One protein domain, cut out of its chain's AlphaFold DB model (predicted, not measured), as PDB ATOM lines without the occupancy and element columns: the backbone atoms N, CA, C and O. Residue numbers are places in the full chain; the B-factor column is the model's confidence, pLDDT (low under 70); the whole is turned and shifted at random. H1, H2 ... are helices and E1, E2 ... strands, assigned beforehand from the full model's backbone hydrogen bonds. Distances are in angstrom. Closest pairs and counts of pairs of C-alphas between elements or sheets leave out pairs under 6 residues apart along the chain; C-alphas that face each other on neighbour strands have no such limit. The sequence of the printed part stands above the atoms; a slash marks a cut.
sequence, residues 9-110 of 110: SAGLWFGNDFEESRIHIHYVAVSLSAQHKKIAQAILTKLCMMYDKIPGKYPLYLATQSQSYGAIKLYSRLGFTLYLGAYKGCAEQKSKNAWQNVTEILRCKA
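Overview. This is residues 9 to 110 of the 110 residues of the protein "Acetyltransferase (GNAT) family" of uncultured Clostridium sp (UniProt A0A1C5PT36). A two-stranded hairpin, E1 and E2, has helix H1 packed on one face, and helix H3 lies away from this unit at the far side of a flat, loosely joined outline. Helix H2 sits between H1 and H3, and residues 61 to 62 of the long link before it add a short parallel pairing beside E2, while residues 32 to 37 stick out. The 102 printed residues hold two named strands and three named helices in the order E1, E2, H1, H2, H3; the sheet, of order E1 - E2, is antiparallel and the class is mixed. The whole is compact by its radius of gyration of the C-alphas, 14.5 A, and spans 39 by 38 by 20 A.

Along the chain. E1 is residues 9 to 15, beginning at C-alpha 9 (236.335, 130.840, 223.664). E2 is residues 22 to 30, 24.2 A long. H1 is residues 39 to 51, 18.4 A, and H2 residues 69 to 77, 12.3 A. H3, residues 92 to 108, is 24.7 A long and ends at C-alpha 108 (223.283, 104.520, 236.319).

Arrangement. In the hairpin E1 and E2, N 11 and O 26 are 2.9 A apart and N 24 and O 13 are 2.8 A apart, within hydrogen-bond range. The closest C-alphas of E2 and H1 are those of Val 30 and Ala 40, 6.4 A; of E1 and H1, those of Leu 12 and Leu 47, 6.8 A. H1 and H2 are close but not clearly touching, closest at the C-alphas of Gln 41 and Leu 74, 7.2 A, at a steep tilt of 44 degrees. H2 and H3 are close but not clearly touching, about perpendicular at 78 degrees, closest at the C-alphas of Tyr 69 and Leu 106, 8.0 A. H1 and H3 are apart. In H1, H2 and H3 every O i to N i+4 pair is within hydrogen-bond range.

Size, cuts and confidence. The C-alphas farthest apart, of Pro 55 and Cys 108, are 41.8 A apart. The printed part has no cut. The links H1 to H2 and H2 to H3 are long. Residues 109 to 110 are under 70 in pLDDT.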
ATOM      1  N   SER A   9     236.254 130.706 225.116       94.94
ATOM      2  CA  SER A   9     236.335 130.840 223.664       94.94
ATOM      3  C   SER A   9     235.367 129.868 222.999       94.94
ATOM      4  O   SER A   9     235.090 128.802 223.550       94.94
ATOM      5  N   ALA A  10     234.831 130.281 221.855       96.75
ATOM      6  CA  ALA A  10     234.113 129.471 220.878       96.75
ATOM      7  C   ALA A  10     233.947 130.298 219.594       96.75
ATOM      8  O   ALA A  10     233.987 131.529 219.641       96.75
ATOM      9  N   GLY A  11     233.691 129.646 218.463       96.44
ATOM     10  CA  GLY A  11     233.425 130.339 217.202       96.44
ATOM     11  C   GLY A  11     232.474 129.581 216.287       96.44
ATOM     12  O   GLY A  11     232.241 128.392 216.475       96.44
ATOM     13  N   LEU A  12     231.930 130.274 215.288       96.06
ATOM     14  CA  LEU A  12     231.309 129.633 214.130       96.06
ATOM     15  C   LEU A  12     232.405 129.347 213.101       96.06
ATOM     16  O   LEU A  12     233.168 130.248 212.759       96.06
ATOM     17  N   TRP A  13     232.486 128.110 212.624       94.62
ATOM     18  CA  TRP A  13     233.542 127.671 211.710       94.62
ATOM     19  C   TRP A  13     232.996 126.763 210.613       94.62
ATOM     20  O   TRP A  13     232.029 126.040 210.843       94.62
ATOM     21  N   PHE A  14     233.618 126.777 209.433       92.12
ATOM     22  CA  PHE A  14     233.282 125.850 208.351       92.12
ATOM     23  C   PHE A  14     233.831 124.453 208.660       92.12
ATOM     24  O   PHE A  14     235.038 124.219 208.615       92.12
ATOM     25  N   GLY A  15     232.930 123.533 208.989       90.00
ATOM     26  CA  GLY A  15     233.212 122.118 209.173       90.00
ATOM     27  C   GLY A  15     233.054 121.338 207.870       90.00
ATOM     28  O   GLY A  15     232.268 121.699 206.993       90.00
ATOM     29  N   ASN A  16     233.796 120.236 207.767       92.38
ATOM     30  CA  ASN A  16     233.771 119.322 206.623       92.38
ATOM     31  C   ASN A  16     233.345 117.907 207.035       92.38
ATOM     32  O   ASN A  16     233.675 116.951 206.339       92.38
ATOM     33  N   ASP A  17     232.620 117.778 208.151       92.69
ATOM     34  CA  ASP A  17     232.182 116.490 208.711       92.69
ATOM     35  C   ASP A  17     231.150 115.782 207.819       92.69
ATOM     36  O   ASP A  17     230.991 114.568 207.899       92.69
ATOM     37  N   PHE A  18     230.478 116.520 206.936       92.44
ATOM     38  CA  PHE A  18     229.485 116.010 205.990       92.44
ATOM     39  C   PHE A  18     229.963 116.186 204.544       92.44
ATOM     40  O   PHE A  18     230.987 116.829 204.300       92.44
ATOM     41  N   GLU A  19     229.234 115.607 203.586       90.25
ATOM     42  CA  GLU A  19     229.523 115.758 202.149       90.25
ATOM     43  C   GLU A  19     229.641 117.234 201.753       90.25
ATOM     44  O   GLU A  19     230.626 117.650 201.146       90.25
ATOM     45  N   GLU A  20     228.694 118.046 202.217       88.50
ATOM     46  CA  GLU A  20     228.724 119.495 202.063       88.50
ATOM     47  C   GLU A  20     229.367 120.169 203.275       88.50
ATOM     48  O   GLU A  20     229.124 119.784 204.424       88.50
ATOM     49  N   SER A  21     230.137 121.231 203.020       89.62
ATOM     50  CA  SER A  21     230.671 122.070 204.092       89.62
ATOM     51  C   SER A  21     229.535 122.779 204.825       89.62
ATOM     52  O   SER A  21     228.661 123.404 204.216       89.62
ATOM     53  N   ARG A  22     229.550 122.694 206.154       91.19
ATOM     54  CA  ARG A  22     228.505 123.236 207.025       91.19
ATOM     55  C   ARG A  22     229.141 124.010 208.161       91.19
ATOM     56  O   ARG A  22     230.158 123.604 208.709       91.19
ATOM     57  N   ILE A  23     228.531 125.130 208.528       94.06
ATOM     58  CA  ILE A  23     229.001 125.905 209.673       94.06
ATOM     59  C   ILE A  23     228.626 125.158 210.960       94.06
ATOM     60  O   ILE A  23     227.464 124.796 211.148       94.06
ATOM     61  N   HIS A  24     229.597 124.973 211.851       95.38
ATOM     62  CA  HIS A  24     229.402 124.419 213.186       95.38
ATOM     63  C   HIS A  24     229.913 125.353 214.276       95.38
ATOM     64  O   HIS A  24     230.655 126.299 214.009       95.38
ATOM     65  N   ILE A  25     229.550 125.061 215.521       96.81
ATOM     66  CA  ILE A  25     230.217 125.660 216.677       96.81
ATOM     67  C   ILE A  25     231.549 124.936 216.899       96.81
ATOM     68  O   ILE A  25     231.570 123.732 217.159       96.81
ATOM     69  N   HIS A  26     232.651 125.681 216.822       93.19
ATOM     70  CA  HIS A  26     234.008 125.193 217.024       93.19
ATOM     71  C   HIS A  26     234.618 125.675 218.345       93.19
ATOM     72  O   HIS A  26     234.429 126.820 218.760       93.19
ATOM     73  N   TYR A  27     235.308 124.719 218.976       85.69
ATOM     74  CA  TYR A  27     235.663 124.549 220.390       85.69
ATOM     75  C   TYR A  27     235.123 125.562 221.402       85.69
ATOM     76  O   TYR A  27     235.708 126.615 221.634       85.69
ATOM     77  N   VAL A  28     234.065 125.140 222.112       93.00
ATOM     78  CA  VAL A  28     233.577 125.798 223.329       93.00
ATOM     79  C   VAL A  28     234.449 125.398 224.514       93.00
ATOM     80  O   VAL A  28     234.430 124.247 224.951       93.00
ATOM     81  N   ALA A  29     235.169 126.363 225.072       92.75
ATOM     82  CA  ALA A  29     235.973 126.191 226.272       92.75
ATOM     83  C   ALA A  29     235.714 127.332 227.258       92.75
ATOM     84  O   ALA A  29     235.526 128.481 226.864       92.75
ATOM     85  N   VAL A  30     235.719 127.011 228.552       94.44
ATOM     86  CA  VAL A  30     235.637 127.983 229.651       94.44
ATOM     87  C   VAL A  30     236.723 127.647 230.664       94.44
ATOM     88  O   VAL A  30     236.873 126.480 231.042       94.44
ATOM     89  N   SER A  31     237.473 128.660 231.098       93.62
ATOM     90  CA  SER A  31     238.532 128.515 232.092       93.62
ATOM     91  C   SER A  31     237.980 127.924 233.390       93.62
ATOM     92  O   SER A  31     236.871 128.253 233.814       93.62
ATOM     93  N   LEU A  32     238.757 127.057 234.047       90.38
ATOM     94  CA  LEU A  32     238.345 126.367 235.281       90.38
ATOM     95  C   LEU A  32     237.865 127.347 236.367       90.38
ATOM     96  O   LEU A  32     236.819 127.132 236.973       90.38
ATOM     97  N   SER A  33     238.564 128.473 236.543       91.31
ATOM     98  CA  SER A  33     238.227 129.540 237.505       91.31
ATOM     99  C   SER A  33     236.898 130.263 237.215       91.31
ATOM    100  O   SER A  33     236.366 131.001 238.060       91.31
ATOM    101  N   ALA A  34     236.349 130.071 236.016       90.69
ATOM    102  CA  ALA A  34     235.134 130.714 235.541       90.69
ATOM    103  C   ALA A  34     234.007 129.719 235.205       90.69
ATOM    104  O   ALA A  34     232.919 130.131 234.785       90.69
ATOM    105  N   GLN A  35     234.215 128.418 235.436       88.75
ATOM    106  CA  GLN A  35     233.168 127.406 235.299       88.75
ATOM    107  C   GLN A  35     232.019 127.634 236.296       88.75
ATOM    108  O   GLN A  35     232.115 128.416 237.239       88.75
ATOM    109  N   HIS A  36     230.880 126.985 236.038       88.38
ATOM    110  CA  HIS A  36     229.640 127.091 236.826       88.38
ATOM    111  C   HIS A  36     228.977 128.485 236.872       88.38
ATOM    112  O   HIS A  36     227.916 128.638 237.468       88.38
ATOM    113  N   LYS A  37     229.511 129.480 236.151       92.62
ATOM    114  CA  LYS A  37     228.953 130.845 236.039       92.62
ATOM    115  C   LYS A  37     228.099 131.072 234.783       92.62
ATOM    116  O   LYS A  37     227.952 132.196 234.325       92.62
ATOM    117  N   LYS A  38     227.577 129.997 234.177       94.06
ATOM    118  CA  LYS A  38     226.784 130.017 232.925       94.06
ATOM    119  C   LYS A  38     227.483 130.649 231.703       94.06
ATOM    120  O   LYS A  38     226.832 130.906 230.696       94.06
ATOM    121  N   ILE A  39     228.806 130.820 231.734       95.38
ATOM    122  CA  ILE A  39     229.573 131.433 230.634       95.38
ATOM    123  C   ILE A  39     229.424 130.640 229.331       95.38
ATOM    124  O   ILE A  39     229.108 131.223 228.300       95.38
ATOM    125  N   ALA A  40     229.560 129.310 229.378       95.62
ATOM    126  CA  ALA A  40     229.378 128.464 228.195       95.62
ATOM    127  C   ALA A  40     227.974 128.624 227.584       95.62
ATOM    128  O   ALA A  40     227.837 128.722 226.370       95.62
ATOM    129  N   GLN A  41     226.938 128.716 228.424       96.56
ATOM    130  CA  GLN A  41     225.565 128.942 227.971       96.56
ATOM    131  C   GLN A  41     225.420 130.302 227.277       96.56
ATOM    132  O   GLN A  41     224.793 130.379 226.222       96.56
ATOM    133  N   ALA A  42     226.012 131.360 227.838       96.38
ATOM    134  CA  ALA A  42     225.986 132.695 227.243       96.38
ATOM    135  C   ALA A  42     226.713 132.732 225.886       96.38
ATOM    136  O   ALA A  42     226.162 133.248 224.914       96.38
ATOM    137  N   ILE A  43     227.902 132.121 225.803       96.75
ATOM    138  CA  ILE A  43     228.677 131.990 224.560       96.75
ATOM    139  C   ILE A  43     227.856 131.259 223.491       96.75
ATOM    140  O   ILE A  43     227.662 131.786 222.398       96.75
ATOM    141  N   LEU A  44     227.321 130.077 223.813       97.19
ATOM    142  CA  LEU A  44     226.521 129.274 222.884       97.19
ATOM    143  C   LEU A  44     225.284 130.026 222.395       97.19
ATOM    144  O   LEU A  44     225.031 130.067 221.197       97.19
ATOM    145  N   THR A  45     224.551 130.669 223.305       96.38
ATOM    146  CA  THR A  45     223.358 131.453 222.953       96.38
ATOM    147  C   THR A  45     223.723 132.568 221.974       96.38
ATOM    148  O   THR A  45     223.046 132.750 220.964       96.38
ATOM    149  N   LYS A  46     224.833 133.276 222.220       97.12
ATOM    150  CA  LYS A  46     225.311 134.326 221.319       97.12
ATOM    151  C   LYS A  46     225.672 133.775 219.940       97.12
ATOM    152  O   LYS A  46     225.307 134.399 218.946       97.12
ATOM    153  N   LEU A  47     226.347 132.626 219.868       97.06
ATOM    154  CA  LEU A  47     226.678 131.984 218.593       97.06
ATOM    155  C   LEU A  47     225.425 131.525 217.843       97.06
ATOM    156  O   LEU A  47     225.343 131.764 216.643       97.06
ATOM    157  N   CYS A  48     224.427 130.962 218.531       95.25
ATOM    158  CA  CYS A  48     223.138 130.628 217.922       95.25
ATOM    159  C   CYS A  48     222.471 131.876 217.325       95.25
ATOM    160  O   CYS A  48     222.086 131.859 216.162       95.25
ATOM    161  N   MET A  49     222.421 132.991 218.066       95.44
ATOM    162  CA  MET A  49     221.875 134.262 217.564       95.44
ATOM    163  C   MET A  49     222.673 134.847 216.391       95.44
ATOM    164  O   MET A  49     222.126 135.581 215.574       95.44
ATOM    165  N   MET A  50     223.984 134.609 216.332       95.75
ATOM    166  CA  MET A  50     224.813 135.037 215.201       95.75
ATOM    167  C   MET A  50     224.562 134.168 213.972       95.75
ATOM    168  O   MET A  50     224.488 134.692 212.867       95.75
ATOM    169  N   TYR A  51     224.408 132.863 214.174       95.50
ATOM    170  CA  TYR A  51     224.118 131.908 213.117       95.50
ATOM    171  C   TYR A  51     222.734 132.122 212.495       95.50
ATOM    172  O   TYR A  51     222.599 132.044 211.280       95.50
ATOM    173  N   ASP A  52     221.739 132.471 213.315       93.81
ATOM    174  CA  ASP A  52     220.362 132.789 212.902       93.81
ATOM    175  C   ASP A  52     220.295 133.901 211.838       93.81
ATOM    176  O   ASP A  52     219.409 133.939 210.991       93.81
ATOM    177  N   LYS A  53     221.300 134.783 211.820       94.69
ATOM    178  CA  LYS A  53     221.425 135.868 210.839       94.69
ATOM    179  C   LYS A  53     221.963 135.416 209.479       94.69
ATOM    180  O   LYS A  53     222.092 136.256 208.593       94.69
ATOM    181  N   ILE A  54     222.327 134.142 209.311       92.31
ATOM    182  CA  ILE A  54     222.907 133.600 208.078       92.31
ATOM    183  C   ILE A  54     221.836 132.770 207.340       92.31
ATOM    184  O   ILE A  54     221.535 131.649 207.761       92.31
ATOM    185  N   PRO A  55     221.265 133.268 206.225       86.44
ATOM    186  CA  PRO A  55     220.184 132.581 205.519       86.44
ATOM    187  C   PRO A  55     220.574 131.190 204.999       86.44
ATOM    188  O   PRO A  55     221.675 130.991 204.485       86.44
ATOM    189  N   GLY A  56     219.645 130.233 205.101       81.81
ATOM    190  CA  GLY A  56     219.760 128.904 204.485       81.81
ATOM    191  C   GLY A  56     220.807 127.971 205.101       81.81
ATOM    192  O   GLY A  56     221.172 126.986 204.467       81.81
ATOM    193  N   LYS A  57     221.329 128.266 206.302       79.69
ATOM    194  CA  LYS A  57     222.413 127.468 206.898       79.69
ATOM    195  C   LYS A  57     221.971 126.320 207.795       79.69
ATOM    196  O   LYS A  57     222.776 125.414 207.974       79.69
ATOM    197  N   TYR A  58     220.738 126.321 208.307       87.31
ATOM    198  CA  TYR A  58     220.256 125.277 209.219       87.31
ATOM    199  C   TYR A  58     220.392 123.855 208.641       87.31
ATOM    200  O   TYR A  58     220.209 123.660 207.439       87.31
ATOM    201  N   PRO A  59     220.617 122.844 209.501       90.94
ATOM    202  CA  PRO A  59     220.759 122.938 210.960       90.94
ATOM    203  C   PRO A  59     222.169 123.360 211.417       90.94
ATOM    204  O   PRO A  59     223.170 122.974 210.813       90.94
ATOM    205  N   LEU A  60     222.247 124.084 212.543       94.88
ATOM    206  CA  LEU A  60     223.504 124.293 213.272       94.88
ATOM    207  C   LEU A  60     223.872 123.017 214.030       94.88
ATOM    208  O   LEU A  60     223.021 122.422 214.690       94.88
ATOM    209  N   TYR A  61     225.145 122.628 213.992       95.25
ATOM    210  CA  TYR A  61     225.640 121.476 214.740       95.25
ATOM    211  C   TYR A  61     226.917 121.797 215.524       95.25
ATOM    212  O   TYR A  61     227.532 122.853 215.364       95.25
ATOM    213  N   LEU A  62     227.292 120.870 216.402       95.56
ATOM    214  CA  LEU A  62     228.568 120.842 217.106       95.56
ATOM    215  C   LEU A  62     228.968 119.389 217.356       95.56
ATOM    216  O   LEU A  62     228.107 118.513 217.456       95.56
ATOM    217  N   ALA A  63     230.266 119.144 217.490       92.38
ATOM    218  CA  ALA A  63     230.792 117.859 217.931       92.38
ATOM    219  C   ALA A  63     231.170 117.929 219.416       92.38
ATOM    220  O   ALA A  63     231.696 118.934 219.895       92.38
ATOM    221  N   THR A  64     230.913 116.853 220.157       91.75
ATOM    222  CA  THR A  64     231.315 116.725 221.562       91.75
ATOM    223  C   THR A  64     231.784 115.308 221.845       91.75
ATOM    224  O   THR A  64     231.344 114.358 221.203       91.75
ATOM    225  N   GLN A  65     232.662 115.156 222.832       89.94
ATOM    226  CA  GLN A  65     233.053 113.840 223.321       89.94
ATOM    227  C   GLN A  65     231.918 113.223 224.146       89.94
ATOM    228  O   GLN A  65     231.226 113.926 224.889       89.94
ATOM    229  N   SER A  66     231.767 111.900 224.059       89.06
ATOM    230  CA  SER A  66     230.770 111.121 224.808       89.06
ATOM    231  C   SER A  66     230.887 111.306 226.325       89.06
ATOM    232  O   SER A  66     229.895 111.249 227.042       89.06
ATOM    233  N   GLN A  67     232.092 111.571 226.830       89.75
ATOM    234  CA  GLN A  67     232.352 111.744 228.259       89.75
ATOM    235  C   GLN A  67     232.006 113.152 228.775       89.75
ATOM    236  O   GLN A  67     231.995 113.382 229.985       89.75
ATOM    237  N   SER A  68     231.700 114.112 227.896       90.75
ATOM    238  CA  SER A  68     231.404 115.499 228.272       90.75
ATOM    239  C   SER A  68     229.949 115.676 228.731       90.75
ATOM    240  O   SER A  68     229.221 116.514 228.206       90.75
ATOM    241  N   TYR A  69     229.504 114.912 229.734       90.19
ATOM    242  CA  TYR A  69     228.101 114.865 230.181       90.19
ATOM    243  C   TYR A  69     227.507 116.239 230.527       90.19
ATOM    244  O   TYR A  69     226.363 116.531 230.180       90.19
ATOM    245  N   GLY A  70     228.288 117.107 231.181       89.56
ATOM    246  CA  GLY A  70     227.864 118.474 231.493       89.56
ATOM    247  C   GLY A  70     227.605 119.314 230.239       89.56
ATOM    248  O   GLY A  70     226.630 120.064 230.193       89.56
ATOM    249  N   ALA A  71     228.430 119.135 229.204       92.44
ATOM    250  CA  ALA A  71     228.260 119.790 227.913       92.44
ATOM    251  C   ALA A  71     227.054 119.209 227.160       92.44
ATOM    252  O   ALA A  71     226.190 119.969 226.745       92.44
ATOM    253  N   ILE A  72     226.916 117.879 227.098       92.56
ATOM    254  CA  ILE A  72     225.760 117.192 226.488       92.56
ATOM    255  C   ILE A  72     224.441 117.685 227.104       92.56
ATOM    256  O   ILE A  72     223.513 118.051 226.384       92.56
ATOM    257  N   LYS A  73     224.374 117.778 228.440       91.50
ATOM    258  CA  LYS A  73     223.209 118.314 229.159       91.50
ATOM    259  C   LYS A  73     222.933 119.778 228.812       91.50
ATOM    260  O   LYS A  73     221.773 120.162 228.668       91.50
ATOM    261  N   LEU A  74     223.974 120.604 228.700       94.38
ATOM    262  CA  LEU A  74     223.841 122.005 228.297       94.38
ATOM    263  C   LEU A  74     223.326 122.130 226.856       94.38
ATOM    264  O   LEU A  74     222.380 122.876 226.623       94.38
ATOM    265  N   TYR A  75     223.906 121.386 225.915       95.31
ATOM    266  CA  TYR A  75     223.515 121.415 224.506       95.31
ATOM    267  C   TYR A  75     222.065 120.966 224.318       95.31
ATOM    268  O   TYR A  75     221.298 121.654 223.650       95.31
ATOM    269  N   SER A  76     221.651 119.889 224.992       93.69
ATOM    270  CA  SER A  76     220.261 119.420 224.966       93.69
ATOM    271  C   SER A  76     219.275 120.479 225.480       93.69
ATOM    272  O   SER A  76     218.242 120.709 224.857       93.69
ATOM    273  N   ARG A  77     219.612 121.206 226.557       94.25
ATOM    274  CA  ARG A  77     218.790 122.325 227.066       94.25
ATOM    275  C   ARG A  77     218.689 123.508 226.103       94.25
ATOM    276  O   ARG A  77     217.758 124.293 226.223       94.25
ATOM    277  N   LEU A  78     219.649 123.652 225.192       94.81
ATOM    278  CA  LEU A  78     219.656 124.677 224.147       94.81
ATOM    279  C   LEU A  78     218.974 124.208 222.851       94.81
ATOM    280  O   LEU A  78     218.996 124.937 221.865       94.81
ATOM    281  N   GLY A  79     218.371 123.015 222.843       95.00
ATOM    282  CA  GLY A  79     217.628 122.486 221.699       95.00
ATOM    283  C   GLY A  79     218.464 121.680 220.705       95.00
ATOM    284  O   GLY A  79     217.923 121.225 219.701       95.00
ATOM    285  N   PHE A  80     219.755 121.447 220.971       95.31
ATOM    286  CA  PHE A  80     220.534 120.520 220.150       95.31
ATOM    287  C   PHE A  80     220.029 119.094 220.360       95.31
ATOM    288  O   PHE A  80     219.943 118.599 221.487       95.31
ATOM    289  N   THR A  81     219.749 118.418 219.253       94.25
ATOM    290  CA  THR A  81     219.404 117.001 219.227       94.25
ATOM    291  C   THR A  81     220.605 116.179 218.798       94.25
ATOM    292  O   THR A  81     221.460 116.629 218.035       94.25
ATOM    293  N   LEU A  82     220.660 114.942 219.273       92.88
ATOM    294  CA  LEU A  82     221.705 114.016 218.887       92.88
ATOM    295  C   LEU A  82     221.622 113.674 217.395       92.88
ATOM    296  O   LEU A  82     220.551 113.346 216.885       92.88
ATOM    297  N   TYR A  83     222.772 113.671 216.727       93.62
ATOM    298  CA  TYR A  83     222.913 113.125 215.386       93.62
ATOM    299  C   TYR A  83     223.435 111.689 215.459       93.62
ATOM    300  O   TYR A  83     224.532 111.443 215.957       93.62
ATOM    301  N   LEU A  84     222.632 110.740 214.978       93.94
ATOM    302  CA  LEU A  84     222.955 109.309 214.995       93.94
ATOM    303  C   LEU A  84     223.452 108.776 213.651       93.94
ATOM    304  O   LEU A  84     223.826 107.611 213.587       93.94
ATOM    305  N   GLY A  85     223.443 109.605 212.606       94.25
ATOM    306  CA  GLY A  85     223.857 109.219 211.262       94.25
ATOM    307  C   GLY A  85     225.367 109.033 211.116       94.25
ATOM    308  O   GLY A  85     226.157 109.266 212.041       94.25
ATOM    309  N   ALA A  86     225.759 108.609 209.917       94.44
ATOM    310  CA  ALA A  86     227.152 108.582 209.502       94.44
ATOM    311  C   ALA A  86     227.659 109.996 209.182       94.44
ATOM    312  O   ALA A  86     226.919 110.854 208.708       94.44
ATOM    313  N   TYR A  87     228.943 110.218 209.414       93.50
ATOM    314  CA  TYR A  87     229.666 111.417 209.002       93.50
ATOM    315  C   TYR A  87     231.097 111.012 208.622       93.50
ATOM    316  O   TYR A  87     231.495 109.859 208.818       93.50
ATOM    317  N   LYS A  88     231.890 111.916 208.045       93.38
ATOM    318  CA  LYS A  88     233.241 111.577 207.578       93.38
ATOM    319  C   LYS A  88     234.080 110.996 208.719       93.38
ATOM    320  O   LYS A  88     234.255 111.609 209.767       93.38
ATOM    321  N   GLY A  89     234.585 109.779 208.512       90.12
ATOM    322  CA  GLY A  89     235.368 109.048 209.513       90.12
ATOM    323  C   GLY A  89     234.556 108.366 210.626       90.12
ATOM    324  O   GLY A  89     235.152 107.816 211.555       90.12
ATOM    325  N   CYS A  90     233.219 108.357 210.560       92.00
ATOM    326  CA  CYS A  90     232.371 107.684 211.542       92.00
ATOM    327  C   CYS A  90     231.132 107.032 210.912       92.00
ATOM    328  O   CYS A  90     230.266 107.697 210.347       92.00
ATOM    329  N   ALA A  91     231.026 105.713 211.062       95.19
ATOM    330  CA  ALA A  91     229.844 104.969 210.650       95.19
ATOM    331  C   ALA A  91     228.658 105.224 211.596       95.19
ATOM    332  O   ALA A  91     228.835 105.362 212.807       95.19
ATOM    333  N   GLU A  92     227.438 105.169 211.058       95.06
ATOM    334  CA  GLU A  92     226.180 105.307 211.810       95.06
ATOM    335  C   GLU A  92     226.129 104.395 213.048       95.06
ATOM    336  O   GLU A  92     225.782 104.827 214.148       95.06
ATOM    337  N   GLN A  93     226.553 103.133 212.904       95.38
ATOM    338  CA  GLN A  93     226.571 102.183 214.017       95.38
ATOM    339  C   GLN A  93     227.473 102.648 215.168       95.38
ATOM    340  O   GLN A  93     227.141 102.460 216.337       95.38
ATOM    341  N   LYS A  94     228.599 103.299 214.858       92.25
ATOM    342  CA  LYS A  94     229.509 103.838 215.871       92.25
ATOM    343  C   LYS A  94     228.863 105.007 216.620       92.25
ATOM    344  O   LYS A  94     228.967 105.050 217.845       92.25
ATOM    345  N   SER A  95     228.148 105.891 215.921       91.81
ATOM    346  CA  SER A  95     227.362 106.974 216.533       91.81
ATOM    347  C   SER A  95     226.278 106.427 217.473       91.81
ATOM    348  O   SER A  95     226.148 106.889 218.610       91.81
ATOM    349  N   LYS A  96     225.547 105.387 217.047       94.06
ATOM    350  CA  LYS A  96     224.528 104.711 217.871       94.06
ATOM    351  C   LYS A  96     225.122 104.064 219.122       94.06
ATOM    352  O   LYS A  96     224.615 104.304 220.216       94.06
ATOM    353  N   ASN A  97     226.219 103.320 218.982       93.12
ATOM    354  CA  ASN A  97     226.892 102.674 220.112       93.12
ATOM    355  C   ASN A  97     227.421 103.712 221.114       93.12
ATOM    356  O   ASN A  97     227.268 103.556 222.324       93.12
ATOM    357  N   ALA A  98     228.009 104.807 220.620       89.44
ATOM    358  CA  ALA A  98     228.486 105.891 221.471       89.44
ATOM    359  C   ALA A  98     227.347 106.492 222.306       89.44
ATOM    360  O   ALA A  98     227.531 106.757 223.494       89.44
ATOM    361  N   TRP A  99     226.168 106.674 221.710       90.44
ATOM    362  CA  TRP A  99     225.002 107.169 222.429       90.44
ATOM    363  C   TRP A  99     224.458 106.182 223.457       90.44
ATOM    364  O   TRP A  99     224.190 106.586 224.587       90.44
ATOM    365  N   GLN A 100     224.338 104.903 223.095       91.38
ATOM    366  CA  GLN A 100     223.912 103.850 224.019       91.38
ATOM    367  C   GLN A 100     224.779 103.866 225.283       91.38
ATOM    368  O   GLN A 100     224.244 104.065 226.375       91.38
ATOM    369  N   ASN A 101     226.105 103.850 225.119       88.12
ATOM    370  CA  ASN A 101     227.057 103.918 226.230       88.12
ATOM    371  C   ASN A 101     226.863 105.172 227.102       88.12
ATOM    372  O   ASN A 101     226.859 105.092 228.329       88.12
ATOM    373  N   VAL A 102     226.677 106.347 226.484       87.44
ATOM    374  CA  VAL A 102     226.414 107.597 227.220       87.44
ATOM    375  C   VAL A 102     225.126 107.493 228.029       87.44
ATOM    376  O   VAL A 102     225.111 107.868 229.200       87.44
ATOM    377  N   THR A 103     224.047 106.986 227.430       86.12
ATOM    378  CA  THR A 103     222.753 106.882 228.112       86.12
ATOM    379  C   THR A 103     222.753 105.862 229.239       86.12
ATOM    380  O   THR A 103     222.143 106.129 230.268       86.12
ATOM    381  N   GLU A 104     223.453 104.738 229.097       88.00
ATOM    382  CA  GLU A 104     223.623 103.765 230.180       88.00
ATOM    383  C   GLU A 104     224.337 104.397 231.373       88.00
ATOM    384  O   GLU A 104     223.829 104.354 232.491       88.00
ATOM    385  N   ILE A 105     225.451 105.092 231.132       83.94
ATOM    386  CA  ILE A 105     226.189 105.780 232.199       83.94
ATOM    387  C   ILE A 105     225.329 106.861 232.860       83.94
ATOM    388  O   ILE A 105     225.345 106.998 234.083       83.94
ATOM    389  N   LEU A 106     224.583 107.639 232.070       78.75
ATOM    390  CA  LEU A 106     223.700 108.677 232.598       78.75
ATOM    391  C   LEU A 106     222.535 108.099 233.410       78.75
ATOM    392  O   LEU A 106     222.159 108.714 234.401       78.75
ATOM    393  N   ARG A 107     221.991 106.932 233.035       81.81
ATOM    394  CA  ARG A 107     220.942 106.232 233.796       81.81
ATOM    395  C   ARG A 107     221.469 105.648 235.103       81.81
ATOM    396  O   ARG A 107     220.785 105.748 236.107       81.81
ATOM    397  N   CYS A 108     222.677 105.087 235.109       76.50
ATOM    398  CA  CYS A 108     223.283 104.520 236.319       76.50
ATOM    399  C   CYS A 108     223.746 105.580 237.337       76.50
ATOM    400  O   CYS A 108     224.040 105.237 238.478       76.50
ATOM    401  N   LYS A 109     223.878 106.847 236.921       63.88
ATOM    402  CA  LYS A 109     224.300 107.975 237.774       63.88
ATOM    403  C   LYS A 109     223.153 108.915 238.177       63.88
ATOM    404  O   LYS A 109     223.430 109.913 238.845       63.88
ATOM    405  N   ALA A 110     221.934 108.656 237.703       54.00
ATOM    406  CA  ALA A 110     220.723 109.408 238.035       54.00
ATOM    407  C   ALA A 110     220.054 108.821 239.282       54.00
ATOM    408  O   ALA A 110     219.503 109.635 240.054       54.00
TER     409      ALA A 110